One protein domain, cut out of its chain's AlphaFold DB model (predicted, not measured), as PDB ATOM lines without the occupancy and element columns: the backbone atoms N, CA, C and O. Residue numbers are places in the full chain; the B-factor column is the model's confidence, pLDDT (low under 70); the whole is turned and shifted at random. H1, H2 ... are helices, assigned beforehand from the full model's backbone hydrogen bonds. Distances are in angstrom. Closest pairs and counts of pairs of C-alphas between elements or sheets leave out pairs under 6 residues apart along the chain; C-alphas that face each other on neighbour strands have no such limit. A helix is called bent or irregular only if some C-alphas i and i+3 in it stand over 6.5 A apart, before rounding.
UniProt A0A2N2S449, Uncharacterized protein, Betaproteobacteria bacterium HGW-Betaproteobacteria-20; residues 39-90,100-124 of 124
ATOM      1  N   MET A  39     115.043 190.773 151.432       91.88
ATOM      2  CA  MET A  39     116.496 190.581 151.456       91.88
ATOM      3  C   MET A  39     116.883 189.144 151.808       91.88
ATOM      4  O   MET A  39     117.769 188.590 151.164       91.88
ATOM      5  N   LEU A  40     116.221 188.528 152.792       92.62
ATOM      6  CA  LEU A  40     116.495 187.139 153.170       92.62
ATOM      7  C   LEU A  40     116.234 186.183 152.006       92.62
ATOM      8  O   LEU A  40     117.073 185.336 151.713       92.62
ATOM      9  N   ILE A  41     115.117 186.360 151.299       93.12
ATOM     10  CA  ILE A  41     114.790 185.552 150.121       93.12
ATOM     11  C   ILE A  41     115.819 185.773 149.008       93.12
ATOM     12  O   ILE A  41     116.257 184.809 148.389       93.12
ATOM     13  N   GLY A  42     116.261 187.015 148.792       90.50
ATOM     14  CA  GLY A  42     117.306 187.331 147.817       90.50
ATOM     15  C   GLY A  42     118.635 186.654 148.134       90.50
ATOM     16  O   GLY A  42     119.252 186.071 147.247       90.50
ATOM     17  N   ILE A  43     119.046 186.669 149.405       91.25
ATOM     18  CA  ILE A  43     120.263 185.989 149.865       91.25
ATOM     19  C   ILE A  43     120.148 184.476 149.652       91.25
ATOM     20  O   ILE A  43     121.075 183.874 149.115       91.25
ATOM     21  N   VAL A  44     119.026 183.865 150.043       91.56
ATOM     22  CA  VAL A  44     118.813 182.417 149.895       91.56
ATOM     23  C   VAL A  44     118.772 182.011 148.421       91.56
ATOM     24  O   VAL A  44     119.453 181.061 148.046       91.56
ATOM     25  N   GLY A  45     118.042 182.745 147.578       89.25
ATOM     26  CA  GLY A  45     117.964 182.470 146.143       89.25
ATOM     27  C   GLY A  45     119.327 182.569 145.457       89.25
ATOM     28  O   GLY A  45     119.740 181.640 144.767       89.25
ATOM     29  N   LEU A  46     120.088 183.635 145.737       90.81
ATOM     30  CA  LEU A  46     121.454 183.775 145.227       90.81
ATOM     31  C   LEU A  46     122.378 182.669 145.736       90.81
ATOM     32  O   LEU A  46     123.195 182.161 144.974       90.81
ATOM     33  N   ALA A  47     122.266 182.285 147.008       90.44
ATOM     34  CA  ALA A  47     123.061 181.195 147.555       90.44
ATOM     35  C   ALA A  47     122.749 179.870 146.837       90.44
ATOM     36  O   ALA A  47     123.670 179.170 146.425       90.44
ATOM     37  N   MET A  48     121.473 179.556 146.618       89.38
ATOM     38  CA  MET A  48     121.054 178.349 145.897       89.38
ATOM     39  C   MET A  48     121.581 178.340 144.452       89.38
ATOM     40  O   MET A  48     122.077 177.318 143.983       89.38
ATOM     41  N   GLU A  49     121.556 179.478 143.753       88.62
ATOM     42  CA  GLU A  49     122.086 179.612 142.386       88.62
ATOM     43  C   GLU A  49     123.620 179.491 142.328       88.62
ATOM     44  O   GLU A  49     124.185 178.843 141.441       88.62
ATOM     45  N   LEU A  50     124.313 180.114 143.284       89.75
ATOM     46  CA  LEU A  50     125.773 180.146 143.329       89.75
ATOM     47  C   LEU A  50     126.371 178.803 143.749       89.75
ATOM     48  O   LEU A  50     127.383 178.400 143.171       89.75
ATOM     49  N   PHE A  51     125.762 178.133 144.734       89.31
ATOM     50  CA  PHE A  51     126.327 176.962 145.412       89.31
ATOM     51  C   PHE A  51     125.722 175.612 145.008       89.31
ATOM     52  O   PHE A  51     126.233 174.593 145.470       89.31
ATOM     53  N   ARG A  52     124.684 175.552 144.156       89.12
ATOM     54  CA  ARG A  52     124.199 174.258 143.631       89.12
ATOM     55  C   ARG A  52     125.307 173.494 142.888       89.12
ATOM     56  O   ARG A  52     126.311 174.082 142.481       89.12
ATOM     57  N   ASP A  53     125.116 172.196 142.654       80.88
ATOM     58  CA  ASP A  53     126.141 171.304 142.074       80.88
ATOM     59  C   ASP A  53     126.716 171.776 140.726       80.88
ATOM     60  O   ASP A  53     127.893 171.540 140.424       80.88
ATOM     61  N   ASP A  54     125.894 172.501 139.967       82.44
ATOM     62  CA  ASP A  54     126.182 173.135 138.677       82.44
ATOM     63  C   ASP A  54     126.194 174.674 138.744       82.44
ATOM     64  O   ASP A  54     126.018 175.367 137.733       82.44
ATOM     65  N   GLY A  55     126.369 175.209 139.949       85.56
ATOM     66  CA  GLY A  55     126.268 176.623 140.270       85.56
ATOM     67  C   GLY A  55     127.365 177.467 139.632       85.56
ATOM     68  O   GLY A  55     128.443 176.992 139.245       85.56
ATOM     69  N   TRP A  56     127.087 178.764 139.523       89.50
ATOM     70  CA  TRP A  56     127.977 179.704 138.841       89.50
ATOM     71  C   TRP A  56     129.332 179.844 139.534       89.50
ATOM     72  O   TRP A  56     130.334 180.050 138.850       89.50
ATOM     73  N   LEU A  57     129.391 179.687 140.860       90.19
ATOM     74  CA  LEU A  57     130.646 179.796 141.601       90.19
ATOM     75  C   LEU A  57     131.615 178.680 141.208       90.19
ATOM     76  O   LEU A  57     132.759 178.950 140.847       90.19
ATOM     77  N   LYS A  58     131.145 177.428 141.230       89.19
ATOM     78  CA  LYS A  58     131.957 176.257 140.881       89.19
ATOM     79  C   LYS A  58     132.409 176.316 139.423       89.19
ATOM     80  O   LYS A  58     133.586 176.101 139.150       89.19
ATOM     81  N   LYS A  59     131.510 176.678 138.499       91.31
ATOM     82  CA  LYS A  59     131.832 176.851 137.070       91.31
ATOM     83  C   LYS A  59     132.835 177.979 136.833       91.31
ATOM     84  O   LYS A  59     133.797 177.796 136.092       91.31
ATOM     85  N   GLY A  60     132.638 179.125 137.482       89.06
ATOM     86  CA  GLY A  60     133.539 180.271 137.386       89.06
ATOM     87  C   GLY A  60     134.930 179.955 137.928       89.06
ATOM     88  O   GLY A  60     135.924 180.259 137.272       89.06
ATOM     89  N   LEU A  61     135.005 179.284 139.081       88.94
ATOM     90  CA  LEU A  61     136.270 178.886 139.692       88.94
ATOM     91  C   LEU A  61     136.991 177.818 138.860       88.94
ATOM     92  O   LEU A  61     138.187 177.948 138.619       88.94
ATOM     93  N   ALA A  62     136.273 176.809 138.358       89.94
ATOM     94  CA  ALA A  62     136.843 175.796 137.471       89.94
ATOM     95  C   ALA A  62     137.451 176.432 136.208       89.94
ATOM     96  O   ALA A  62     138.606 176.168 135.885       89.94
ATOM     97  N   LYS A  63     136.722 177.352 135.563       89.75
ATOM     98  CA  LYS A  63     137.185 178.090 134.374       89.75
ATOM     99  C   LYS A  63     138.420 178.959 134.640       89.75
ATOM    100  O   LYS A  63     139.247 179.174 133.753       89.75
ATOM    101  N   LEU A  64     138.550 179.466 135.864       89.50
ATOM    102  CA  LEU A  64     139.697 180.253 136.320       89.50
ATOM    103  C   LEU A  64     140.990 179.437 136.367       89.50
ATOM    104  O   LEU A  64     142.052 179.958 136.033       89.50
ATOM    105  N   PHE A  65     140.886 178.166 136.753       90.56
ATOM    106  CA  PHE A  65     142.019 177.247 136.863       90.56
ATOM    107  C   PHE A  65     142.221 176.356 135.630       90.56
ATOM    108  O   PHE A  65     143.200 175.621 135.571       90.56
ATOM    109  N   GLU A  66     141.336 176.440 134.636       91.12
ATOM    110  CA  GLU A  66     141.378 175.621 133.418       91.12
ATOM    111  C   GLU A  66     142.604 175.908 132.534       91.12
ATOM    112  O   GLU A  66     143.110 175.008 131.868       91.12
ATOM    113  N   SER A  67     143.108 177.148 132.519       89.56
ATOM    114  CA  SER A  67     144.237 177.533 131.664       89.56
ATOM    115  C   SER A  67     145.138 178.597 132.292       89.56
ATOM    116  O   SER A  67     144.690 179.431 133.082       89.56
ATOM    117  N   THR A  68     146.407 178.634 131.873       86.19
ATOM    118  CA  THR A  68     147.373 179.676 132.268       86.19
ATOM    119  C   THR A  68     146.876 181.083 131.914       86.19
ATOM    120  O   THR A  68     147.082 182.028 132.675       86.19
ATOM    121  N   THR A  69     146.162 181.231 130.794       87.50
ATOM    122  CA  THR A  69     145.555 182.508 130.388       87.50
ATOM    123  C   THR A  69     144.425 182.920 131.328       87.50
ATOM    124  O   THR A  69     144.329 184.093 131.683       87.50
ATOM    125  N   SER A  70     143.608 181.971 131.796       87.31
ATOM    126  CA  SER A  70     142.566 182.231 132.796       87.31
ATOM    127  C   SER A  70     143.154 182.662 134.147       87.31
ATOM    128  O   SER A  70     142.618 183.563 134.790       87.31
ATOM    129  N   MET A  71     144.296 182.099 134.555       89.88
ATOM    130  CA  MET A  71     144.967 182.477 135.807       89.88
ATOM    131  C   MET A  71     145.460 183.933 135.809       89.88
ATOM    132  O   MET A  71     145.486 184.566 136.866       89.88
ATOM    133  N   MET A  72     145.771 184.518 134.645       91.56
ATOM    134  CA  MET A  72     146.106 185.948 134.544       91.56
ATOM    135  C   MET A  72     144.938 186.876 134.917       91.56
ATOM    136  O   MET A  72     145.165 188.055 135.178       91.56
ATOM    137  N   PHE A  73     143.703 186.370 134.996       90.88
ATOM    138  CA  PHE A  73     142.565 187.141 135.501       90.88
ATOM    139  C   PHE A  73     142.501 187.195 137.031       90.88
ATOM    140  O   PHE A  73     141.773 188.033 137.557       90.88
ATOM    141  N   ILE A  74     143.263 186.376 137.768       90.88
ATOM    142  CA  ILE A  74     143.255 186.386 139.242       90.88
ATOM    143  C   ILE A  74     143.556 187.790 139.805       90.88
ATOM    144  O   ILE A  74     142.756 188.276 140.608       90.88
ATOM    145  N   PRO A  75     144.617 188.506 139.370       94.12
ATOM    146  CA  PRO A  75     144.867 189.876 139.821       94.12
ATOM    147  C   PRO A  75     143.724 190.836 139.480       94.12
ATOM    148  O   PRO A  75     143.381 191.695 140.289       94.12
ATOM    149  N   VAL A  76     143.099 190.668 138.309       93.31
ATOM    150  CA  VAL A  76     141.954 191.484 137.875       93.31
ATOM    151  C   VAL A  76     140.761 191.261 138.803       93.31
ATOM    152  O   VAL A  76     140.146 192.221 139.256       93.31
ATOM    153  N   ILE A  77     140.462 190.010 139.153       91.69
ATOM    154  CA  ILE A  77     139.374 189.659 140.072       91.69
ATOM    155  C   ILE A  77     139.643 190.216 141.467       91.69
ATOM    156  O   ILE A  77     138.749 190.813 142.059       91.69
ATOM    157  N   ILE A  78     140.869 190.081 141.978       93.81
ATOM    158  CA  ILE A  78     141.257 190.661 143.269       93.81
ATOM    159  C   ILE A  78     141.080 192.182 143.244       93.81
ATOM    160  O   ILE A  78     140.531 192.746 144.189       93.81
ATOM    161  N   PHE A  79     141.482 192.850 142.160       94.25
ATOM    162  CA  PHE A  79     141.299 194.291 141.999       94.25
ATOM    163  C   PHE A  79     139.819 194.691 141.982       94.25
ATOM    164  O   PHE A  79     139.430 195.636 142.667       94.25
ATOM    165  N   VAL A  80     138.971 193.946 141.266       92.88
ATOM    166  CA  VAL A  80     137.517 194.170 141.245       92.88
ATOM    167  C   VAL A  80     136.905 193.948 142.628       92.88
ATOM    168  O   VAL A  80     136.143 194.793 143.093       92.88
ATOM    169  N   LEU A  81     137.259 192.865 143.325       91.00
ATOM    170  CA  LEU A  81     136.787 192.591 144.687       91.00
ATOM    171  C   LEU A  81     137.231 193.679 145.667       91.00
ATOM    172  O   LEU A  81     136.442 194.120 146.504       91.00
ATOM    173  N   TRP A  82     138.469 194.155 145.541       92.38
ATOM    174  CA  TRP A  82     138.970 195.278 146.322       92.38
ATOM    175  C   TRP A  82     138.185 196.559 146.031       92.38
ATOM    176  O   TRP A  82     137.791 197.252 146.969       92.38
ATOM    177  N   LEU A  83     137.896 196.853 144.759       89.38
ATOM    178  CA  LEU A  83     137.123 198.025 144.355       89.38
ATOM    179  C   LEU A  83     135.686 197.959 144.886       89.38
ATOM    180  O   LEU A  83     135.196 198.941 145.441       89.38
ATOM    181  N   LEU A  84     135.034 196.798 144.783       87.25
ATOM    182  CA  LEU A  84     133.699 196.557 145.334       87.25
ATOM    183  C   LEU A  84     133.691 196.716 146.856       87.25
ATOM    184  O   LEU A  84     132.845 197.428 147.396       87.25
ATOM    185  N   ASN A  85     134.657 196.114 147.553       85.56
ATOM    186  CA  ASN A  85     134.793 196.260 148.998       85.56
ATOM    187  C   ASN A  85     135.035 197.721 149.398       85.56
ATOM    188  O   ASN A  85     134.432 198.218 150.349       85.56
ATOM    189  N   ARG A  86     135.886 198.436 148.653       83.56
ATOM    190  CA  ARG A  86     136.178 199.855 148.874       83.56
ATOM    191  C   ARG A  86     134.936 200.712 148.669       83.56
ATOM    192  O   ARG A  86     134.694 201.614 149.469       83.56
ATOM    193  N   TRP A  87     134.159 200.423 147.632       77.06
ATOM    194  CA  TRP A  87     132.921 201.123 147.326       77.06
ATOM    195  C   TRP A  87     131.869 200.903 148.420       77.06
ATOM    196  O   TRP A  87     131.373 201.880 148.981       77.06
ATOM    197  N   MET A  88     131.627 199.653 148.821       73.06
ATOM    198  CA  MET A  88     130.687 199.311 149.899       73.06
ATOM    199  C   MET A  88     131.126 199.853 151.269       73.06
ATOM    200  O   MET A  88     130.304 200.356 152.029       73.06
ATOM    201  N   SER A  89     132.426 199.822 151.576       68.81
ATOM    202  CA  SER A  89     132.972 200.288 152.861       68.81
ATOM    203  C   SER A  89     133.120 201.812 152.961       68.81
ATOM    204  O   SER A  89     133.437 202.332 154.028       68.81
ATOM    205  N   SER A  90     132.906 202.561 151.873       58.69
ATOM    206  CA  SER A  90     133.055 204.026 151.851       58.69
ATOM    207  C   SER A  90     131.915 204.805 152.535       58.69
ATOM    208  O   SER A  90     131.905 206.037 152.497       58.69
ATOM    209  N   GLY A 100     124.705 204.540 149.556       55.69
ATOM    210  CA  GLY A 100     124.861 203.474 150.557       55.69
ATOM    211  C   GLY A 100     123.718 202.452 150.560       55.69
ATOM    212  O   GLY A 100     123.875 201.357 151.088       55.69
ATOM    213  N   GLU A 101     122.583 202.778 149.938       68.31
ATOM    214  CA  GLU A 101     121.414 201.893 149.853       68.31
ATOM    215  C   GLU A 101     121.450 200.979 148.615       68.31
ATOM    216  O   GLU A 101     120.619 200.087 148.472       68.31
ATOM    217  N   LEU A 102     122.422 201.160 147.716       78.06
ATOM    218  CA  LEU A 102     122.492 200.439 146.442       78.06
ATOM    219  C   LEU A 102     122.629 198.911 146.610       78.06
ATOM    220  O   LEU A 102     121.865 198.189 145.967       78.06
ATOM    221  N   PRO A 103     123.498 198.388 147.504       80.88
ATOM    222  CA  PRO A 103     123.547 196.951 147.785       80.88
ATOM    223  C   PRO A 103     122.223 196.416 148.347       80.88
ATOM    224  O   PRO A 103     121.795 195.320 147.994       80.88
ATOM    225  N   MET A 104     121.544 197.208 149.181       82.44
ATOM    226  CA  MET A 104     120.260 196.838 149.778       82.44
ATOM    227  C   MET A 104     119.169 196.714 148.711       82.44
ATOM    228  O   MET A 104     118.476 195.700 148.659       82.44
ATOM    229  N   TYR A 105     119.045 197.701 147.816       85.38
ATOM    230  CA  TYR A 105     118.074 197.645 146.721       85.38
ATOM    231  C   TYR A 105     118.381 196.523 145.729       85.38
ATOM    232  O   TYR A 105     117.452 195.860 145.275       85.38
ATOM    233  N   ALA A 106     119.658 196.262 145.427       87.69
ATOM    234  CA  ALA A 106     120.050 195.135 144.581       87.69
ATOM    235  C   ALA A 106     119.618 193.794 145.197       87.69
ATOM    236  O   ALA A 106     119.010 192.968 144.516       87.69
ATOM    237  N   MET A 107     119.850 193.608 146.502       88.19
ATOM    238  CA  MET A 107     119.410 192.411 147.223       88.19
ATOM    239  C   MET A 107     117.887 192.288 147.285       88.19
ATOM    240  O   MET A 107     117.355 191.194 147.119       88.19
ATOM    241  N   MET A 108     117.168 193.396 147.472       89.00
ATOM    242  CA  MET A 108     115.705 193.391 147.420       89.00
ATOM    243  C   MET A 108     115.169 193.048 146.027       89.00
ATOM    244  O   MET A 108     114.193 192.309 145.929       89.00
ATOM    245  N   ALA A 109     115.791 193.551 144.957       90.38
ATOM    246  CA  ALA A 109     115.412 193.227 143.584       90.38
ATOM    247  C   ALA A 109     115.650 191.742 143.274       90.38
ATOM    248  O   ALA A 109     114.767 191.086 142.724       90.38
ATOM    249  N   ALA A 110     116.794 191.196 143.700       90.88
ATOM    250  CA  ALA A 110     117.063 189.762 143.623       90.88
ATOM    251  C   ALA A 110     116.020 188.960 144.417       90.88
ATOM    252  O   ALA A 110     115.453 188.001 143.903       90.88
ATOM    253  N   GLY A 111     115.695 189.392 145.637       88.31
ATOM    254  CA  GLY A 111     114.657 188.772 146.457       88.31
ATOM    255  C   GLY A 111     113.279 188.782 145.811       88.31
ATOM    256  O   GLY A 111     112.598 187.763 145.829       88.31
ATOM    257  N   ALA A 112     112.882 189.891 145.187       91.50
ATOM    258  CA  ALA A 112     111.623 189.983 144.454       91.50
ATOM    259  C   ALA A 112     111.602 189.052 143.232       91.50
ATOM    260  O   ALA A 112     110.600 188.376 143.004       91.50
ATOM    261  N   TYR A 113     112.706 188.978 142.481       91.25
ATOM    262  CA  TYR A 113     112.856 188.056 141.353       91.25
ATOM    263  C   TYR A 113     112.718 186.595 141.794       91.25
ATOM    264  O   TYR A 113     111.908 185.858 141.237       91.25
ATOM    265  N   TYR A 114     113.447 186.188 142.834       88.31
ATOM    266  CA  TYR A 114     113.391 184.818 143.336       88.31
ATOM    267  C   TYR A 114     112.059 184.486 144.008       88.31
ATOM    268  O   TYR A 114     111.582 183.365 143.881       88.31
ATOM    269  N   LEU A 115     111.411 185.448 144.670       88.62
ATOM    270  CA  LEU A 115     110.059 185.270 145.200       88.62
ATOM    271  C   LEU A 115     109.054 185.051 144.065       88.62
ATOM    272  O   LEU A 115     108.231 184.144 144.142       88.62
ATOM    273  N   PHE A 116     109.145 185.839 142.991       89.25
ATOM    274  CA  PHE A 116     108.320 185.653 141.799       89.25
ATOM    275  C   PHE A 116     108.563 184.285 141.152       89.25
ATOM    276  O   PHE A 116     107.608 183.575 140.841       89.25
ATOM    277  N   MET A 117     109.827 183.886 140.999       86.31
ATOM    278  CA  MET A 117     110.205 182.581 140.457       86.31
ATOM    279  C   MET A 117     109.705 181.433 141.346       86.31
ATOM    280  O   MET A 117     109.140 180.466 140.844       86.31
ATOM    281  N   LEU A 118     109.796 181.561 142.667       86.38
ATOM    282  CA  LEU A 118     109.292 180.551 143.594       86.38
ATOM    283  C   LEU A 118     107.770 180.396 143.502       86.38
ATOM    284  O   LEU A 118     107.265 179.278 143.511       86.38
ATOM    285  N   VAL A 119     107.038 181.502 143.364       87.75
ATOM    286  CA  VAL A 119     105.572 181.479 143.241       87.75
ATOM    287  C   VAL A 119     105.118 180.941 141.881       87.75
ATOM    288  O   VAL A 119     104.123 180.224 141.813       87.75
ATOM    289  N   THR A 120     105.820 181.276 140.798       86.75
ATOM    290  CA  THR A 120     105.405 180.915 139.428       86.75
ATOM    291  C   THR A 120     105.916 179.553 138.966       86.75
ATOM    292  O   THR A 120     105.205 178.840 138.265       86.75
ATOM    293  N   THR A 121     107.127 179.182 139.371       79.25
ATOM    294  CA  THR A 121     107.815 177.950 138.951       79.25
ATOM    295  C   THR A 121     107.907 176.900 140.061       79.25
ATOM    296  O   THR A 121     108.272 175.762 139.783       79.25
ATOM    297  N   GLY A 122     107.549 177.239 141.306       72.12
ATOM    298  CA  GLY A 122     107.488 176.295 142.430       72.12
ATOM    299  C   GLY A 122     108.838 175.943 143.066       72.12
ATOM    300  O   GLY A 122     108.887 175.063 143.923       72.12
ATOM    301  N   GLY A 123     109.929 176.606 142.673       66.25
ATOM    302  CA  GLY A 123     111.275 176.297 143.154       66.25
ATOM    303  C   GLY A 123     112.303 177.397 142.879       66.25
ATOM    304  O   GLY A 123     111.991 178.407 142.243       66.25
ATOM    305  N   PHE A 124     113.511 177.170 143.399       60.97
ATOM    306  CA  PHE A 124     114.728 177.975 143.225       60.97
ATOM    307  C   PHE A 124     115.742 177.249 142.328       60.97
ATOM    308  O   PHE A 124     115.696 175.999 142.293       60.97
TER     309      PHE A 124
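This is residues 39 to 90 and 100 to 124 of the 124 residues of an uncharacterized protein of Betaproteobacteria bacterium HGW-Betaproteobacteria-20 (UniProt A0A2N2S449). The helices make a flat, open frame round an empty middle: H1, H2 and H4 follow one another round it, with the short H3 at the corner between H2 and H4. H5, the longest helix, crosses H1 on one side of the frame, and its first residues come near the last residues of H4, so that the ring is only loosely closed there. The printed part has 77 residues with five named helices, H1 to H5 in order along the chain, and no named strand; its class is all helix. It is loose, with a radius of gyration of the C-alphas of 15.5 A, and it spans 43 by 34 by 12 A.

H1, residues 39 to 51, touches H5, residues 100 to 121, with 26 pairs of C-alphas within 8 A. Their closest C-alphas, of Gly 42 and Gly 111, are 3.3 A apart, and the lines are only just about perpendicular, at 72 degrees. H1, with residues 49 to 51 alone, touches H2, residues 56 to 65, only at the corner; the closest C-alphas, of Leu 50 and Trp 56, are 5.0 A apart, and the two run the same way at a steep tilt of 42 degrees. H2 touches H3, residues 68 to 71, only at the corner, with the C-alphas of Leu 64 and Ser 70 closest at 5.0 A. H3 and H4, residues 74 to 89, meet only through their link. H2 and H4 are close but not clearly touching, with the C-alphas of Leu 64 and Ile 74 closest at 7.7 A; they run opposite ways at a steep tilt of 41 degrees. H4 and H5 are also close but not clearly touching, with the C-alphas of Met 88 and Gly 100 closest at 7.2 A. H1 and H4 are apart, and so are H2 and H5. Every O i to N i+4 pair is within hydrogen-bond range in H1, H2 and H4, and 17 of 18 are in H5; H3 is too short for such a pair.

H1 begins at C-alpha 39 (116.496, 190.581, 151.456) and is 17.9 A long from first to last C-alpha. H2 is 14.4 A long and H3 has four residues. H4 begins at C-alpha 74 (143.255, 186.386, 139.242) and is 22.0 A long. H5 is 32.8 A long and ends at C-alpha 121 (107.815, 177.950, 138.951); it is irregular, with C-alphas 100 and 103 7.2 A apart.

The outline is flat, and the two farthest C-alphas, of Thr 68 and Val 119, are 43.3 A apart. Residues 75 to 86, which belong to H4, stand free. Residues 91 to 99 are not printed, and C-alphas 90 and 100 are 8.3 A apart across this cut. The links H1 to H2, H2 to H3 and H3 to H4 are tight. The mean pLDDT of the printed part is 86.3, and residues 89 to 90, 100 to 101 and 123 to 124 are under 70.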